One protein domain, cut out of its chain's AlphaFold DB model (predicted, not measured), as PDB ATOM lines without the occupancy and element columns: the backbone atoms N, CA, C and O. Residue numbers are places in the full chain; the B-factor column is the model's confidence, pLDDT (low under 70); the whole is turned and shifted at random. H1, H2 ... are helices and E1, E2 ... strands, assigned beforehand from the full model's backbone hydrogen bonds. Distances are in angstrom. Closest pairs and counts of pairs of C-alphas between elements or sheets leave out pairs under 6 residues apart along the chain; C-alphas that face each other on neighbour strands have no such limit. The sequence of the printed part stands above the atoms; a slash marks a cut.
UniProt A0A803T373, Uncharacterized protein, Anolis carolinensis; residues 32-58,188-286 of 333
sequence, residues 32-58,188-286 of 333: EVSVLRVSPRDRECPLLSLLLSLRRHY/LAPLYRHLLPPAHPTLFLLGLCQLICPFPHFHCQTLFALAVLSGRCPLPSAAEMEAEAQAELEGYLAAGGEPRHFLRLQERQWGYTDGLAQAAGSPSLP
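Overview. This is residues 32 to 58 and 188 to 286 of the 333 residues of an uncharacterized protein of Anolis carolinensis (UniProt A0A803T373). A small three-stranded sheet has H1 packed on one face, H3 packs on H1 away from the sheet, and H2 lies off to one side. The E1-E2 hairpin loop and the stretch after H2 make the two far ends. The printed part has 126 residues, 63 of them in three named strands and three named helices, which follow each other along the chain as E1 E2 E3 H1 H2 H3; the class is mixed, helices and strands, the sheet is mixed with the order E1, E2, E3, and the whole is compact, with a radius of gyration of the C-alphas of 14.6 A and spans of 49 by 32 by 30 A.

Along the chain. E1 is residues 32 to 40, 25.7 A, from C-alpha 32 at (-35.873, -8.165, -14.509); E2 is 50 to 53 and E3 203 to 206. H1 is 214 to 229, 22.2 A; H2 238 to 254, 24.2 A; H3 268 to 280, 18.5 A, ending at (-7.474, -13.169, -9.914).

Arrangement. E1 and E2 are an antiparallel hairpin, N 51 to O 36 3.5 A; E2 and E3 are parallel, N 206 to O 52 2.9 A. H1 is on the sheet, two layers with helices on one face, at a height of 9.2 A. H1 touches H3, closest C-alphas Phe 224 and Ala 280, 4.7 A, at a shallow tilt of 29 degrees, the same way. H2 is apart from H1 and H3. In H1, H2 and H3 every O i to N i+4 pair is within hydrogen-bond range.

Size, cuts and confidence. Residues 59 to 187 are not printed, a 15.7 A gap between C-alphas 58 and 188. The link H2 to H3 is long. Residues 32 to 58 are under pLDDT 70.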
ATOM      1  N   GLU A  32     -36.576  -6.886 -14.443       49.59
ATOM      2  CA  GLU A  32     -35.873  -8.165 -14.509       49.59
ATOM      3  C   GLU A  32     -34.403  -7.983 -14.147       49.59
ATOM      4  O   GLU A  32     -33.656  -7.279 -14.836       49.59
ATOM      5  N   VAL A  33     -33.987  -8.680 -13.098       53.84
ATOM      6  CA  VAL A  33     -32.609  -8.743 -12.645       53.84
ATOM      7  C   VAL A  33     -32.116 -10.181 -12.797       53.84
ATOM      8  O   VAL A  33     -32.690 -11.126 -12.253       53.84
ATOM      9  N   SER A  34     -31.040 -10.376 -13.559       52.56
ATOM     10  CA  SER A  34     -30.366 -11.677 -13.619       52.56
ATOM     11  C   SER A  34     -29.472 -11.819 -12.395       52.56
ATOM     12  O   SER A  34     -28.535 -11.042 -12.236       52.56
ATOM     13  N   VAL A  35     -29.765 -12.805 -11.547       60.34
ATOM     14  CA  VAL A  35     -28.973 -13.140 -10.364       60.34
ATOM     15  C   VAL A  35     -28.264 -14.462 -10.616       60.34
ATOM     16  O   VAL A  35     -28.886 -15.524 -10.672       60.34
ATOM     17  N   LEU A  36     -26.943 -14.426 -10.754       58.69
ATOM     18  CA  LEU A  36     -26.153 -15.653 -10.719       58.69
ATOM     19  C   LEU A  36     -25.757 -15.942  -9.274       58.69
ATOM     20  O   LEU A  36     -24.958 -15.196  -8.718       58.69
ATOM     21  N   ARG A  37     -26.300 -17.019  -8.694       62.50
ATOM     22  CA  ARG A  37     -25.847 -17.545  -7.402       62.50
ATOM     23  C   ARG A  37     -24.721 -18.544  -7.632       62.50
ATOM     24  O   ARG A  37     -24.847 -19.439  -8.471       62.50
ATOM     25  N   VAL A  38     -23.644 -18.392  -6.872       58.91
ATOM     26  CA  VAL A  38     -22.461 -19.251  -6.934       58.91
ATOM     27  C   VAL A  38     -22.314 -19.948  -5.588       58.91
ATOM     28  O   VAL A  38     -22.151 -19.281  -4.575       58.91
ATOM     29  N   SER A  39     -22.373 -21.278  -5.566       58.94
ATOM     30  CA  SER A  39     -22.160 -22.071  -4.350       58.94
ATOM     31  C   SER A  39     -21.050 -23.101  -4.573       58.94
ATOM     32  O   SER A  39     -20.954 -23.653  -5.671       58.94
ATOM     33  N   PRO A  40     -20.218 -23.419  -3.568       58.31
ATOM     34  CA  PRO A  40     -19.368 -24.609  -3.623       58.31
ATOM     35  C   PRO A  40     -20.236 -25.854  -3.854       58.31
ATOM     36  O   PRO A  40     -21.325 -25.942  -3.284       58.31
ATOM     37  N   ARG A  41     -19.798 -26.808  -4.689       56.28
ATOM     38  CA  ARG A  41     -20.604 -28.019  -4.967       56.28
ATOM     39  C   ARG A  41     -20.861 -28.877  -3.722       56.28
ATOM     40  O   ARG A  41     -21.918 -29.491  -3.640       56.28
ATOM     41  N   ASP A  42     -19.946 -28.843  -2.754       52.47
ATOM     42  CA  ASP A  42     -19.947 -29.737  -1.587       52.47
ATOM     43  C   ASP A  42     -20.500 -29.095  -0.301       52.47
ATOM     44  O   ASP A  42     -20.344 -29.645   0.789       52.47
ATOM     45  N   ARG A  43     -21.127 -27.910  -0.379       49.44
ATOM     46  CA  ARG A  43     -21.755 -27.262   0.785       49.44
ATOM     47  C   ARG A  43     -23.168 -26.784   0.460       49.44
ATOM     48  O   ARG A  43     -23.355 -25.962  -0.430       49.44
ATOM     49  N   GLU A  44     -24.138 -27.186   1.284       44.91
ATOM     50  CA  GLU A  44     -25.479 -26.575   1.370       44.91
ATOM     51  C   GLU A  44     -25.457 -25.168   2.006       44.91
ATOM     52  O   GLU A  44     -26.488 -24.632   2.401       44.91
ATOM     53  N   CYS A  45     -24.290 -24.530   2.117       41.12
ATOM     54  CA  CYS A  45     -24.196 -23.151   2.575       41.12
ATOM     55  C   CYS A  45     -24.395 -22.215   1.375       41.12
ATOM     56  O   CYS A  45     -23.543 -22.199   0.479       41.12
ATOM     57  N   PRO A  46     -25.465 -21.400   1.328       43.34
ATOM     58  CA  PRO A  46     -25.594 -20.385   0.301       43.34
ATOM     59  C   PRO A  46     -24.567 -19.285   0.583       43.34
ATOM     60  O   PRO A  46     -24.826 -18.351   1.336       43.34
ATOM     61  N   LEU A  47     -23.401 -19.357  -0.059       47.91
ATOM     62  CA  LEU A  47     -22.701 -18.131  -0.428       47.91
ATOM     63  C   LEU A  47     -23.641 -17.415  -1.400       47.91
ATOM     64  O   LEU A  47     -23.774 -17.780  -2.566       47.91
ATOM     65  N   LEU A  48     -24.425 -16.473  -0.875       47.88
ATOM     66  CA  LEU A  48     -25.343 -15.679  -1.677       47.88
ATOM     67  C   LEU A  48     -24.525 -14.623  -2.424       47.88
ATOM     68  O   LEU A  48     -24.545 -13.444  -2.088       47.88
ATOM     69  N   SER A  49     -23.781 -15.064  -3.428       57.78
ATOM     70  CA  SER A  49     -23.121 -14.173  -4.366       57.78
ATOM     71  C   SER A  49     -24.159 -13.691  -5.362       57.78
ATOM     72  O   SER A  49     -24.864 -14.496  -5.967       57.78
ATOM     73  N   LEU A  50     -24.294 -12.381  -5.499       57.50
ATOM     74  CA  LEU A  50     -25.224 -11.767  -6.434       57.50
ATOM     75  C   LEU A  50     -24.383 -11.120  -7.537       57.50
ATOM     76  O   LEU A  50     -23.759 -10.087  -7.321       57.50
ATOM     77  N   LEU A  51     -24.327 -11.768  -8.704       57.72
ATOM     78  CA  LEU A  51     -23.758 -11.172  -9.912       57.72
ATOM     79  C   LEU A  51     -24.863 -10.419 -10.643       57.72
ATOM     80  O   LEU A  51     -25.720 -11.041 -11.274       57.72
ATOM     81  N   LEU A  52     -24.859  -9.097 -10.548       57.81
ATOM     82  CA  LEU A  52     -25.811  -8.262 -11.269       57.81
ATOM     83  C   LEU A  52     -25.221  -7.901 -12.622       57.81
ATOM     84  O   LEU A  52     -24.345  -7.049 -12.708       57.81
ATOM     85  N   SER A  53     -25.710  -8.537 -13.688       54.84
ATOM     86  CA  SER A  53     -25.504  -8.004 -15.034       54.84
ATOM     87  C   SER A  53     -26.466  -6.841 -15.220       54.84
ATOM     88  O   SER A  53     -27.671  -7.027 -15.417       54.84
ATOM     89  N   LEU A  54     -25.939  -5.628 -15.115       56.56
ATOM     90  CA  LEU A  54     -26.731  -4.413 -15.187       56.56
ATOM     91  C   LEU A  54     -27.055  -4.106 -16.652       56.56
ATOM     92  O   LEU A  54     -26.521  -3.186 -17.261       56.56
ATOM     93  N   ARG A  55     -27.988  -4.872 -17.235       49.50
ATOM     94  CA  ARG A  55     -28.501  -4.640 -18.600       49.50
ATOM     95  C   ARG A  55     -29.066  -3.222 -18.803       49.50
ATOM     96  O   ARG A  55     -29.288  -2.823 -19.941       49.50
ATOM     97  N   ARG A  56     -29.342  -2.476 -17.722       52.22
ATOM     98  CA  ARG A  56     -30.252  -1.321 -17.723       52.22
ATOM     99  C   ARG A  56     -29.624   0.074 -17.655       52.22
ATOM    100  O   ARG A  56     -30.368   1.049 -17.730       52.22
ATOM    101  N   HIS A  57     -28.295   0.216 -17.657       61.81
ATOM    102  CA  HIS A  57     -27.674   1.543 -17.847       61.81
ATOM    103  C   HIS A  57     -27.999   2.185 -19.192       61.81
ATOM    104  O   HIS A  57     -27.853   3.391 -19.337       61.81
ATOM    105  N   TYR A  58     -28.449   1.377 -20.156       60.50
ATOM    106  CA  TYR A  58     -28.938   1.804 -21.461       60.50
ATOM    107  C   TYR A  58     -30.454   1.592 -21.605       60.50
ATOM    108  O   TYR A  58     -30.941   1.243 -22.680       60.50
ATOM    109  N   LEU A 188     -22.225   5.014  -8.832       87.88
ATOM    110  CA  LEU A 188     -22.402   4.458  -7.486       87.88
ATOM    111  C   LEU A 188     -21.093   4.519  -6.706       87.88
ATOM    112  O   LEU A 188     -20.036   4.218  -7.260       87.88
ATOM    113  N   ALA A 189     -21.180   4.848  -5.421       90.56
ATOM    114  CA  ALA A 189     -20.020   4.930  -4.541       90.56
ATOM    115  C   ALA A 189     -20.330   4.463  -3.111       90.56
ATOM    116  O   ALA A 189     -21.468   4.642  -2.672       90.56
ATOM    117  N   PRO A 190     -19.329   3.957  -2.368       93.75
ATOM    118  CA  PRO A 190     -18.013   3.534  -2.854       93.75
ATOM    119  C   PRO A 190     -18.093   2.161  -3.540       93.75
ATOM    120  O   PRO A 190     -18.833   1.280  -3.108       93.75
ATOM    121  N   LEU A 191     -17.324   1.968  -4.613       94.00
ATOM    122  CA  LEU A 191     -17.199   0.673  -5.285       94.00
ATOM    123  C   LEU A 191     -15.734   0.321  -5.485       94.00
ATOM    124  O   LEU A 191     -15.040   0.965  -6.272       94.00
ATOM    125  N   TYR A 192     -15.294  -0.749  -4.830       96.12
ATOM    126  CA  TYR A 192     -13.953  -1.280  -5.014       96.12
ATOM    127  C   TYR A 192     -13.802  -1.811  -6.438       96.12
ATOM    128  O   TYR A 192     -14.609  -2.638  -6.883       96.12
ATOM    129  N   ARG A 193     -12.801  -1.303  -7.170       95.31
ATOM    130  CA  ARG A 193     -12.513  -1.660  -8.573       95.31
ATOM    131  C   ARG A 193     -13.747  -1.610  -9.483       95.31
ATOM    132  O   ARG A 193     -13.907  -2.441 -10.381       95.31
ATOM    133  N   HIS A 194     -14.653  -0.668  -9.214       94.50
ATOM    134  CA  HIS A 194     -15.940  -0.503  -9.904       94.50
ATOM    135  C   HIS A 194     -16.851  -1.746  -9.877       94.50
ATOM    136  O   HIS A 194     -17.693  -1.903 -10.762       94.50
ATOM    137  N   LEU A 195     -16.668  -2.651  -8.911       92.88
ATOM    138  CA  LEU A 195     -17.300  -3.970  -8.905       92.88
ATOM    139  C   LEU A 195     -18.103  -4.258  -7.646       92.88
ATOM    140  O   LEU A 195     -19.262  -4.644  -7.763       92.88
ATOM    141  N   LEU A 196     -17.517  -4.114  -6.460       91.94
ATOM    142  CA  LEU A 196     -18.168  -4.550  -5.224       91.94
ATOM    143  C   LEU A 196     -18.320  -3.418  -4.207       91.94
ATOM    144  O   LEU A 196     -17.418  -2.586  -4.073       91.94
ATOM    145  N   PRO A 197     -19.434  -3.392  -3.458       93.50
ATOM    146  CA  PRO A 197     -19.555  -2.559  -2.271       93.50
ATOM    147  C   PRO A 197     -18.611  -3.085  -1.180       93.50
ATOM    148  O   PRO A 197     -18.709  -4.266  -0.833       93.50
ATOM    149  N   PRO A 198     -17.740  -2.249  -0.594       94.88
ATOM    150  CA  PRO A 198     -16.792  -2.685   0.435       94.88
ATOM    151  C   PRO A 198     -17.438  -3.368   1.650       94.88
ATOM    152  O   PRO A 198     -16.903  -4.342   2.174       94.88
ATOM    153  N   ALA A 199     -18.633  -2.916   2.050       91.56
ATOM    154  CA  ALA A 199     -19.412  -3.511   3.138       91.56
ATOM    155  C   ALA A 199     -20.009  -4.897   2.807       91.56
ATOM    156  O   ALA A 199     -20.462  -5.601   3.708       91.56
ATOM    157  N   HIS A 200     -20.026  -5.296   1.530       90.12
ATOM    158  CA  HIS A 200     -20.628  -6.546   1.050       90.12
ATOM    159  C   HIS A 200     -19.678  -7.271   0.078       90.12
ATOM    160  O   HIS A 200     -19.968  -7.345  -1.118       90.12
ATOM    161  N   PRO A 201     -18.563  -7.859   0.564       87.50
ATOM    162  CA  PRO A 201     -17.484  -8.417  -0.268       87.50
ATOM    163  C   PRO A 201     -17.847  -9.688  -1.059       87.50
ATOM    164  O   PRO A 201     -17.003 -10.287  -1.723       87.50
ATOM    165  N   THR A 202     -19.105 -10.120  -0.998       84.62
ATOM    166  CA  THR A 202     -19.660 -11.239  -1.771       84.62
ATOM    167  C   THR A 202     -20.620 -10.783  -2.879       84.62
ATOM    168  O   THR A 202     -21.090 -11.610  -3.665       84.62
ATOM    169  N   LEU A 203     -20.906  -9.480  -2.979       86.75
ATOM    170  CA  LEU A 203     -21.804  -8.870  -3.963       86.75
ATOM    171  C   LEU A 203     -21.006  -8.187  -5.082       86.75
ATOM    172  O   LEU A 203     -20.173  -7.333  -4.804       86.75
ATOM    173  N   PHE A 204     -21.316  -8.496  -6.345       88.25
ATOM    174  CA  PHE A 204     -20.615  -7.940  -7.508       88.25
ATOM    175  C   PHE A 204     -21.590  -7.319  -8.521       88.25
ATOM    176  O   PHE A 204     -22.515  -7.963  -9.025       88.25
ATOM    177  N   LEU A 205     -21.343  -6.058  -8.857       86.62
ATOM    178  CA  LEU A 205     -22.052  -5.258  -9.849       86.62
ATOM    179  C   LEU A 205     -21.254  -5.263 -11.156       86.62
ATOM    180  O   LEU A 205     -20.285  -4.523 -11.309       86.62
ATOM    181  N   LEU A 206     -21.642  -6.111 -12.109       85.75
ATOM    182  CA  LEU A 206     -20.952  -6.198 -13.394       85.75
ATOM    183  C   LEU A 206     -21.530  -5.231 -14.421       85.75
ATOM    184  O   LEU A 206     -22.746  -5.049 -14.530       85.75
ATOM    185  N   GLY A 207     -20.642  -4.706 -15.263       83.19
ATOM    186  CA  GLY A 207     -21.044  -3.908 -16.419       83.19
ATOM    187  C   GLY A 207     -21.354  -2.443 -16.131       83.19
ATOM    188  O   GLY A 207     -22.037  -1.808 -16.929       83.19
ATOM    189  N   LEU A 208     -20.831  -1.902 -15.026       86.81
ATOM    190  CA  LEU A 208     -20.893  -0.468 -14.727       86.81
ATOM    191  C   LEU A 208     -20.012   0.374 -15.669       86.81
ATOM    192  O   LEU A 208     -20.364   1.506 -16.002       86.81
ATOM    193  N   CYS A 209     -18.867  -0.172 -16.094       91.19
ATOM    194  CA  CYS A 209     -17.887   0.523 -16.927       91.19
ATOM    195  C   CYS A 209     -18.403   0.760 -18.357       91.19
ATOM    196  O   CYS A 209     -19.037  -0.104 -18.965       91.19
ATOM    197  N   GLN A 210     -18.083   1.924 -18.919       88.62
ATOM    198  CA  GLN A 210     -18.560   2.419 -20.211       88.62
ATOM    199  C   GLN A 210     -17.402   2.685 -21.179       88.62
ATOM    200  O   GLN A 210     -16.280   2.967 -20.762       88.62
ATOM    201  N   LEU A 211     -17.704   2.686 -22.484       88.81
ATOM    202  CA  LEU A 211     -16.720   2.897 -23.561       88.81
ATOM    203  C   LEU A 211     -15.534   1.922 -23.477       88.81
ATOM    204  O   LEU A 211     -14.379   2.327 -23.582       88.81
ATOM    205  N   ILE A 212     -15.857   0.645 -23.290       92.81
ATOM    206  CA  ILE A 212     -14.920  -0.475 -23.168       92.81
ATOM    207  C   ILE A 212     -15.158  -1.518 -24.272       92.81
ATOM    208  O   ILE A 212     -16.131  -1.419 -25.024       92.81
ATOM    209  N   CYS A 213     -14.282  -2.515 -24.378       93.50
ATOM    210  CA  CYS A 213     -14.439  -3.723 -25.182       93.50
ATOM    211  C   CYS A 213     -15.277  -4.745 -24.381       93.50
ATOM    212  O   CYS A 213     -14.745  -5.380 -23.470       93.50
ATOM    213  N   PRO A 214     -16.590  -4.903 -24.656       89.12
ATOM    214  CA  PRO A 214     -17.541  -5.462 -23.687       89.12
ATOM    215  C   PRO A 214     -17.226  -6.868 -23.197       89.12
ATOM    216  O   PRO A 214     -17.088  -7.085 -21.997       89.12
ATOM    217  N   PHE A 215     -17.117  -7.836 -24.108       90.38
ATOM    218  CA  PHE A 215     -16.980  -9.232 -23.699       90.38
ATOM    219  C   PHE A 215     -15.641  -9.528 -23.011       90.38
ATOM    220  O   PHE A 215     -15.688 -10.136 -21.942       90.38
ATOM    221  N   PRO A 216     -14.479  -9.068 -23.522       92.31
ATOM    222  CA  PRO A 216     -13.212  -9.222 -22.806       92.31
ATOM    223  C   PRO A 216     -13.215  -8.533 -21.435       92.31
ATOM    224  O   PRO A 216     -12.803  -9.133 -20.445       92.31
ATOM    225  N   HIS A 217     -13.770  -7.321 -21.340       93.75
ATOM    226  CA  HIS A 217     -13.880  -6.594 -20.071       93.75
ATOM    227  C   HIS A 217     -14.723  -7.362 -19.042       93.75
ATOM    228  O   HIS A 217     -14.286  -7.592 -17.915       93.75
ATOM    229  N   PHE A 218     -15.923  -7.814 -19.426       90.12
ATOM    230  CA  PHE A 218     -16.803  -8.578 -18.532       90.12
ATOM    231  C   PHE A 218     -16.232  -9.954 -18.182       90.12
ATOM    232  O   PHE A 218     -16.499 -10.458 -17.089       90.12
ATOM    233  N   HIS A 219     -15.436 -10.552 -19.069       88.88
ATOM    234  CA  HIS A 219     -14.720 -11.789 -18.786       88.88
ATOM    235  C   HIS A 219     -13.736 -11.599 -17.624       88.88
ATOM    236  O   HIS A 219     -13.840 -12.320 -16.632       88.88
ATOM    237  N   CYS A 220     -12.874 -10.578 -17.678       94.25
ATOM    238  CA  CYS A 220     -11.944 -10.259 -16.588       94.25
ATOM    239  C   CYS A 220     -12.674  -9.942 -15.275       94.25
ATOM    240  O   CYS A 220     -12.318 -10.482 -14.227       94.25
ATOM    241  N   GLN A 221     -13.745  -9.138 -15.325       93.56
ATOM    242  CA  GLN A 221     -14.576  -8.857 -14.147       93.56
ATOM    243  C   GLN A 221     -15.164 -10.133 -13.526       93.56
ATOM    244  O   GLN A 221     -15.173 -10.291 -12.305       93.56
ATOM    245  N   THR A 222     -15.627 -11.061 -14.364       89.56
ATOM    246  CA  THR A 222     -16.199 -12.334 -13.914       89.56
ATOM    247  C   THR A 222     -15.134 -13.240 -13.301       89.56
ATOM    248  O   THR A 222     -15.375 -13.815 -12.242       89.56
ATOM    249  N   LEU A 223     -13.957 -13.366 -13.921       90.25
ATOM    250  CA  LEU A 223     -12.866 -14.185 -13.384       90.25
ATOM    251  C   LEU A 223     -12.375 -13.671 -12.030       90.25
ATOM    252  O   LEU A 223     -12.188 -14.476 -11.117       90.25
ATOM    253  N   PHE A 224     -12.245 -12.353 -11.878       93.88
ATOM    254  CA  PHE A 224     -11.921 -11.732 -10.596       93.88
ATOM    255  C   PHE A 224     -12.985 -12.030  -9.535       93.88
ATOM    256  O   PHE A 224     -12.654 -12.546  -8.467       93.88
ATOM    257  N   ALA A 225     -14.266 -11.808  -9.848       90.88
ATOM    258  CA  ALA A 225     -15.357 -12.120  -8.928       90.88
ATOM    259  C   ALA A 225     -15.347 -13.601  -8.507       90.88
ATOM    260  O   ALA A 225     -15.455 -13.918  -7.326       90.88
ATOM    261  N   LEU A 226     -15.152 -14.527  -9.451       86.62
ATOM    262  CA  LEU A 226     -15.064 -15.959  -9.152       86.62
ATOM    263  C   LEU A 226     -13.836 -16.308  -8.304       86.62
ATOM    264  O   LEU A 226     -13.940 -17.161  -7.424       86.62
ATOM    265  N   ALA A 227     -12.683 -15.680  -8.543       89.62
ATOM    266  CA  ALA A 227     -11.483 -15.899  -7.741       89.62
ATOM    267  C   ALA A 227     -11.719 -15.493  -6.281       89.62
ATOM    268  O   ALA A 227     -11.460 -16.307  -5.391       89.62
ATOM    269  N   VAL A 228     -12.311 -14.319  -6.045       90.94
ATOM    270  CA  VAL A 228     -12.700 -13.853  -4.704       90.94
ATOM    271  C   VAL A 228     -13.689 -14.815  -4.050       90.94
ATOM    272  O   VAL A 228     -13.445 -15.310  -2.952       90.94
ATOM    273  N   LEU A 229     -14.780 -15.149  -4.742       84.94
ATOM    274  CA  LEU A 229     -15.836 -16.011  -4.201       84.94
ATOM    275  C   LEU A 229     -15.369 -17.447  -3.922       84.94
ATOM    276  O   LEU A 229     -15.918 -18.113  -3.048       84.94
ATOM    277  N   SER A 230     -14.355 -17.925  -4.647       83.12
ATOM    278  CA  SER A 230     -13.701 -19.216  -4.392       83.12
ATOM    279  C   SER A 230     -12.623 -19.169  -3.300       83.12
ATOM    280  O   SER A 230     -12.031 -20.202  -3.002       83.12
ATOM    281  N   GLY A 231     -12.333 -17.993  -2.731       86.75
ATOM    282  CA  GLY A 231     -11.264 -17.796  -1.748       86.75
ATOM    283  C   GLY A 231      -9.843 -17.812  -2.328       86.75
ATOM    284  O   GLY A 231      -8.882 -17.833  -1.568       86.75
ATOM    285  N   ARG A 232      -9.686 -17.795  -3.659       88.69
ATOM    286  CA  ARG A 232      -8.375 -17.755  -4.341       88.69
ATOM    287  C   ARG A 232      -7.779 -16.350  -4.417       88.69
ATOM    288  O   ARG A 232      -6.577 -16.215  -4.598       88.69
ATOM    289  N   CYS A 233      -8.619 -15.326  -4.298       92.81
ATOM    290  CA  CYS A 233      -8.218 -13.926  -4.239       92.81
ATOM    291  C   CYS A 233      -8.735 -13.338  -2.917       92.81
ATOM    292  O   CYS A 233      -9.921 -13.007  -2.835       92.81
ATOM    293  N   PRO A 234      -7.913 -13.281  -1.854       92.62
ATOM    294  CA  PRO A 234      -8.317 -12.621  -0.620       92.62
ATOM    295  C   PRO A 234      -8.498 -11.123  -0.881       92.62
ATOM    296  O   PRO A 234      -7.651 -10.486  -1.505       92.62
ATOM    297  N   LEU A 235      -9.614 -10.569  -0.410       95.19
ATOM    298  CA  LEU A 235      -9.857  -9.132  -0.468       95.19
ATOM    299  C   LEU A 235      -9.206  -8.426   0.728       95.19
ATOM    300  O   LEU A 235      -9.134  -9.021   1.810       95.19
ATOM    301  N   PRO A 236      -8.783  -7.162   0.563       96.31
ATOM    302  CA  PRO A 236      -8.413  -6.325   1.693       96.31
ATOM    303  C   PRO A 236      -9.647  -5.999   2.553       96.31
ATOM    304  O   PRO A 236     -10.787  -6.339   2.214       96.31
ATOM    305  N   SER A 237      -9.431  -5.358   3.699       97.12
ATOM    306  CA  SER A 237     -10.516  -4.934   4.585       97.12
ATOM    307  C   SER A 237     -11.449  -3.924   3.905       97.12
ATOM    308  O   SER A 237     -11.083  -3.254   2.939       97.12
ATOM    309  N   ALA A 238     -12.669  -3.770   4.430       96.06
ATOM    310  CA  ALA A 238     -13.629  -2.804   3.895       96.06
ATOM    311  C   ALA A 238     -13.073  -1.368   3.875       96.06
ATOM    312  O   ALA A 238     -13.233  -0.669   2.879       96.06
ATOM    313  N   ALA A 239     -12.355  -0.961   4.925       97.19
ATOM    314  CA  ALA A 239     -11.747   0.365   5.009       97.19
ATOM    315  C   ALA A 239     -10.651   0.576   3.949       97.19
ATOM    316  O   ALA A 239     -10.585   1.634   3.330       97.19
ATOM    317  N   GLU A 240      -9.819  -0.439   3.699       97.94
ATOM    318  CA  GLU A 240      -8.794  -0.387   2.648       97.94
ATOM    319  C   GLU A 240      -9.425  -0.337   1.251       97.94
ATOM    320  O   GLU A 240      -8.992   0.443   0.406       97.94
ATOM    321  N   MET A 241     -10.489  -1.114   1.018       97.81
ATOM    322  CA  MET A 241     -11.244  -1.072  -0.237       97.81
ATOM    323  C   MET A 241     -11.884   0.303  -0.489       97.81
ATOM    324  O   MET A 241     -11.870   0.791  -1.619       97.81
ATOM    325  N   GLU A 242     -12.449   0.932   0.545       96.88
ATOM    326  CA  GLU A 242     -12.999   2.292   0.458       96.88
ATOM    327  C   GLU A 242     -11.911   3.325   0.164       96.88
ATOM    328  O   GLU A 242     -12.099   4.172  -0.711       96.88
ATOM    329  N   ALA A 243     -10.764   3.224   0.840       97.62
ATOM    330  CA  ALA A 243      -9.627   4.109   0.621       97.62
ATOM    331  C   ALA A 243      -9.062   3.982  -0.805       97.62
ATOM    332  O   ALA A 243      -8.811   5.003  -1.443       97.62
ATOM    333  N   GLU A 244      -8.922   2.764  -1.342       97.06
ATOM    334  CA  GLU A 244      -8.465   2.539  -2.725       97.06
ATOM    335  C   GLU A 244      -9.454   3.138  -3.740       97.06
ATOM    336  O   GLU A 244      -9.045   3.857  -4.651       97.06
ATOM    337  N   ALA A 245     -10.761   2.913  -3.555       95.88
ATOM    338  CA  ALA A 245     -11.791   3.464  -4.440       95.88
ATOM    339  C   ALA A 245     -11.821   5.003  -4.415       95.88
ATOM    340  O   ALA A 245     -12.018   5.644  -5.450       95.88
ATOM    341  N   GLN A 246     -11.622   5.600  -3.238       95.69
ATOM    342  CA  GLN A 246     -11.556   7.049  -3.079       95.69
ATOM    343  C   GLN A 246     -10.286   7.626  -3.722       95.69
ATOM    344  O   GLN A 246     -10.378   8.600  -4.468       95.69
ATOM    345  N   ALA A 247      -9.128   6.996  -3.508       97.25
ATOM    346  CA  ALA A 247      -7.861   7.418  -4.100       97.25
ATOM    347  C   ALA A 247      -7.881   7.340  -5.637       97.25
ATOM    348  O   ALA A 247      -7.366   8.234  -6.309       97.25
ATOM    349  N   GLU A 248      -8.516   6.314  -6.213       95.94
ATOM    350  CA  GLU A 248      -8.702   6.205  -7.665       95.94
ATOM    351  C   GLU A 248      -9.535   7.371  -8.220       95.94
ATOM    352  O   GLU A 248      -9.171   7.975  -9.237       95.94
ATOM    353  N   LEU A 249     -10.642   7.713  -7.552       95.56
ATOM    354  CA  LEU A 249     -11.479   8.846  -7.940       95.56
ATOM    355  C   LEU A 249     -10.709  10.166  -7.833       95.56
ATOM    356  O   LEU A 249     -10.737  10.962  -8.769       95.56
ATOM    357  N   GLU A 250     -10.005  10.396  -6.727       96.75
ATOM    358  CA  GLU A 250      -9.194  11.600  -6.520       96.75
ATOM    359  C   GLU A 250      -8.106  11.739  -7.585       96.75
ATOM    360  O   GLU A 250      -7.976  12.808  -8.185       96.75
ATOM    361  N   GLY A 251      -7.392  10.655  -7.894       97.19
ATOM    362  CA  GLY A 251      -6.397  10.632  -8.964       97.19
ATOM    363  C   GLY A 251      -7.001  10.954 -10.333       97.19
ATOM    364  O   GLY A 251      -6.431  11.734 -11.098       97.19
ATOM    365  N   TYR A 252      -8.185  10.419 -10.636       96.00
ATOM    366  CA  TYR A 252      -8.896  10.723 -11.879       96.00
ATOM    367  C   TYR A 252      -9.305  12.199 -11.982       96.00
ATOM    368  O   TYR A 252      -9.115  12.818 -13.031       96.00
ATOM    369  N   LEU A 253      -9.849  12.772 -10.905       96.38
ATOM    370  CA  LEU A 253     -10.248  14.181 -10.870       96.38
ATOM    371  C   LEU A 253      -9.027  15.110 -10.950       96.38
ATOM    372  O   LEU A 253      -9.054  16.090 -11.692       96.38
ATOM    373  N   ALA A 254      -7.937  14.774 -10.256       97.31
ATOM    374  CA  ALA A 254      -6.682  15.523 -10.304       97.31
ATOM    375  C   ALA A 254      -6.056  15.535 -11.711       97.31
ATOM    376  O   ALA A 254      -5.439  16.522 -12.104       97.31
ATOM    377  N   ALA A 255      -6.271  14.479 -12.501       96.12
ATOM    378  CA  ALA A 255      -5.866  14.406 -13.906       96.12
ATOM    379  C   ALA A 255      -6.805  15.171 -14.871       96.12
ATOM    380  O   ALA A 255      -6.685  15.026 -16.087       96.12
ATOM    381  N   GLY A 256      -7.749  15.968 -14.355       95.44
ATOM    382  CA  GLY A 256      -8.706  16.744 -15.153       95.44
ATOM    383  C   GLY A 256      -9.931  15.950 -15.614       95.44
ATOM    384  O   GLY A 256     -10.659  16.393 -16.503       95.44
ATOM    385  N   GLY A 257     -10.162  14.769 -15.040       93.69
ATOM    386  CA  GLY A 257     -11.345  13.968 -15.311       93.69
ATOM    387  C   GLY A 257     -12.629  14.634 -14.812       93.69
ATOM    388  O   GLY A 257     -12.673  15.220 -13.735       93.69
ATOM    389  N   GLU A 258     -13.714  14.504 -15.575       91.88
ATOM    390  CA  GLU A 258     -15.034  14.966 -15.137       91.88
ATOM    391  C   GLU A 258     -15.738  13.864 -14.337       91.88
ATOM    392  O   GLU A 258     -15.829  12.744 -14.846       91.88
ATOM    393  N   PRO A 259     -16.330  14.139 -13.158       89.56
ATOM    394  CA  PRO A 259     -16.947  13.105 -12.324       89.56
ATOM    395  C   PRO A 259     -17.914  12.195 -13.097       89.56
ATOM    396  O   PRO A 259     -17.757  10.976 -13.100       89.56
ATOM    397  N   ARG A 260     -18.839  12.767 -13.876       86.06
ATOM    398  CA  ARG A 260     -19.789  12.023 -14.733       86.06
ATOM    399  C   ARG A 260     -19.154  11.094 -15.782       86.06
ATOM    400  O   ARG A 260     -19.848  10.272 -16.382       86.06
ATOM    401  N   HIS A 261     -17.861  11.241 -16.060       89.94
ATOM    402  CA  HIS A 261     -17.094  10.431 -17.006       89.94
ATOM    403  C   HIS A 261     -16.182   9.408 -16.314       89.94
ATOM    404  O   HIS A 261     -15.510   8.649 -17.009       89.94
ATOM    405  N   PHE A 262     -16.194   9.320 -14.981       92.94
ATOM    406  CA  PHE A 262     -15.314   8.431 -14.221       92.94
ATOM    407  C   PHE A 262     -15.386   6.969 -14.677       92.94
ATOM    408  O   PHE A 262     -14.352   6.358 -14.932       92.94
ATOM    409  N   LEU A 263     -16.593   6.436 -14.902       91.94
ATOM    410  CA  LEU A 263     -16.800   5.064 -15.383       91.94
ATOM    411  C   LEU A 263     -16.568   4.888 -16.894       91.94
ATOM    412  O   LEU A 263     -16.653   3.769 -17.399       91.94
ATOM    413  N   ARG A 264     -16.272   5.956 -17.648       92.00
ATOM    414  CA  ARG A 264     -15.871   5.868 -19.061       92.00
ATOM    415  C   ARG A 264     -14.380   5.557 -19.123       92.00
ATOM    416  O   ARG A 264     -13.548   6.467 -19.112       92.00
ATOM    417  N   LEU A 265     -14.038   4.273 -19.149       94.25
ATOM    418  CA  LEU A 265     -12.643   3.859 -19.000       94.25
ATOM    419  C   LEU A 265     -11.811   4.155 -20.248       94.25
ATOM    420  O   LEU A 265     -10.708   4.676 -20.107       94.25
ATOM    421  N   GLN A 266     -12.344   3.914 -21.452       91.69
ATOM    422  CA  GLN A 266     -11.597   4.101 -22.705       91.69
ATOM    423  C   GLN A 266     -10.241   3.372 -22.631       91.69
ATOM    424  O   GLN A 266     -10.228   2.191 -22.300       91.69
ATOM    425  N   GLU A 267      -9.110   4.045 -22.858       93.12
ATOM    426  CA  GLU A 267      -7.772   3.439 -22.739       93.12
ATOM    427  C   GLU A 267      -7.463   2.883 -21.341       93.12
ATOM    428  O   GLU A 267      -6.754   1.886 -21.214       93.12
ATOM    429  N   ARG A 268      -8.052   3.454 -20.278       94.94
ATOM    430  CA  ARG A 268      -7.853   2.965 -18.899       94.94
ATOM    431  C   ARG A 268      -8.383   1.548 -18.693       94.94
ATOM    432  O   ARG A 268      -7.999   0.895 -17.727       94.94
ATOM    433  N   GLN A 269      -9.249   1.060 -19.586       96.12
ATOM    434  CA  GLN A 269      -9.810  -0.285 -19.485       96.12
ATOM    435  C   GLN A 269      -8.725  -1.364 -19.496       96.12
ATOM    436  O   GLN A 269      -8.904  -2.380 -18.842       96.12
ATOM    437  N   TRP A 270      -7.619  -1.147 -20.218       96.06
ATOM    438  CA  TRP A 270      -6.596  -2.171 -20.413       96.06
ATOM    439  C   TRP A 270      -5.834  -2.425 -19.114       96.06
ATOM    440  O   TRP A 270      -5.825  -3.551 -18.621       96.06
ATOM    441  N   GLY A 271      -5.342  -1.353 -18.482       96.81
ATOM    442  CA  GLY A 271      -4.731  -1.432 -17.153       96.81
ATOM    443  C   GLY A 271      -5.706  -1.942 -16.089       96.81
ATOM    444  O   GLY A 271      -5.326  -2.737 -15.233       96.81
ATOM    445  N   TYR A 272      -6.987  -1.565 -16.182       97.31
ATOM    446  CA  TYR A 272      -8.035  -2.120 -15.323       97.31
ATOM    447  C   TYR A 272      -8.176  -3.641 -15.491       97.31
ATOM    448  O   TYR A 272      -8.161  -4.375 -14.503       97.31
ATOM    449  N   THR A 273      -8.287  -4.141 -16.727       97.00
ATOM    450  CA  THR A 273      -8.420  -5.581 -16.990       97.00
ATOM    451  C   THR A 273      -7.176  -6.365 -16.590       97.00
ATOM    452  O   THR A 273      -7.322  -7.458 -16.045       97.00
ATOM    453  N   ASP A 274      -5.980  -5.799 -16.773       97.00
ATOM    454  CA  ASP A 274      -4.723  -6.403 -16.321       97.00
ATOM    455  C   ASP A 274      -4.657  -6.484 -14.792       97.00
ATOM    456  O   ASP A 274      -4.359  -7.543 -14.242       97.00
ATOM    457  N   GLY A 275      -5.032  -5.412 -14.087       96.94
ATOM    458  CA  GLY A 275      -5.078  -5.398 -12.622       96.94
ATOM    459  C   GLY A 275      -6.087  -6.396 -12.038       96.94
ATOM    460  O   GLY A 275      -5.846  -6.993 -10.983       96.94
ATOM    461  N   LEU A 276      -7.211  -6.621 -12.727       97.00
ATOM    462  CA  LEU A 276      -8.158  -7.681 -12.372       97.00
ATOM    463  C   LEU A 276      -7.587  -9.076 -12.635       97.00
ATOM    464  O   LEU A 276      -7.722  -9.947 -11.777       97.00
ATOM    465  N   ALA A 277      -6.955  -9.288 -13.792       95.62
ATOM    466  CA  ALA A 277      -6.373 -10.574 -14.158       95.62
ATOM    467  C   ALA A 277      -5.252 -10.978 -13.190       95.62
ATOM    468  O   ALA A 277      -5.264 -12.092 -12.660       95.62
ATOM    469  N   GLN A 278      -4.358 -10.039 -12.870       96.56
ATOM    470  CA  GLN A 278      -3.288 -10.220 -11.894       96.56
ATOM    471  C   GLN A 278      -3.844 -10.594 -10.516       96.56
ATOM    472  O   GLN A 278      -3.411 -11.582  -9.928       96.56
ATOM    473  N   ALA A 279      -4.837  -9.851 -10.014       94.94
ATOM    474  CA  ALA A 279      -5.432 -10.138  -8.710       94.94
ATOM    475  C   ALA A 279      -6.167 -11.488  -8.677       94.94
ATOM    476  O   ALA A 279      -6.153 -12.179  -7.661       94.94
ATOM    477  N   ALA A 280      -6.787 -11.888  -9.788       93.44
ATOM    478  CA  ALA A 280      -7.474 -13.169  -9.914       93.44
ATOM    479  C   ALA A 280      -6.526 -14.368 -10.106       93.44
ATOM    480  O   ALA A 280      -6.987 -15.515 -10.061       93.44
ATOM    481  N   GLY A 281      -5.236 -14.123 -10.374       93.69
ATOM    482  CA  GLY A 281      -4.293 -15.148 -10.822       93.69
ATOM    483  C   GLY A 281      -4.694 -15.772 -12.165       93.69
ATOM    484  O   GLY A 281      -4.457 -16.959 -12.385       93.69
ATOM    485  N   SER A 282      -5.365 -15.013 -13.035       91.31
ATOM    486  CA  SER A 282      -5.763 -15.447 -14.379       91.31
ATOM    487  C   SER A 282      -4.861 -14.827 -15.450       91.31
ATOM    488  O   SER A 282      -4.308 -13.754 -15.216       91.31
ATOM    489  N   PRO A 283      -4.743 -15.438 -16.643       90.00
ATOM    490  CA  PRO A 283      -4.025 -14.819 -17.754       90.00
ATOM    491  C   PRO A 283      -4.596 -13.439 -18.109       90.00
ATOM    492  O   PRO A 283      -5.816 -13.253 -18.096       90.00
ATOM    493  N   SER A 284      -3.718 -12.491 -18.450       92.12
ATOM    494  CA  SER A 284      -4.114 -11.225 -19.078       92.12
ATOM    495  C   SER A 284      -4.787 -11.465 -20.429       92.12
ATOM    496  O   SER A 284      -4.646 -12.525 -21.047       92.12
ATOM    497  N   LEU A 285      -5.521 -10.456 -20.901       91.38
ATOM    498  CA  LEU A 285      -6.091 -10.491 -22.243       91.38
ATOM    499  C   LEU A 285      -4.966 -10.548 -23.293       91.38
ATOM    500  O   LEU A 285      -3.999  -9.794 -23.178       91.38
ATOM    501  N   PRO A 286      -5.090 -11.392 -24.333       90.75
ATOM    502  CA  PRO A 286      -4.147 -11.397 -25.445       90.75
ATOM    503  C   PRO A 286      -4.015 -10.020 -26.106       90.75
ATOM    504  O   PRO A 286      -5.017  -9.320 -26.297       90.75
TER     505      PRO A 286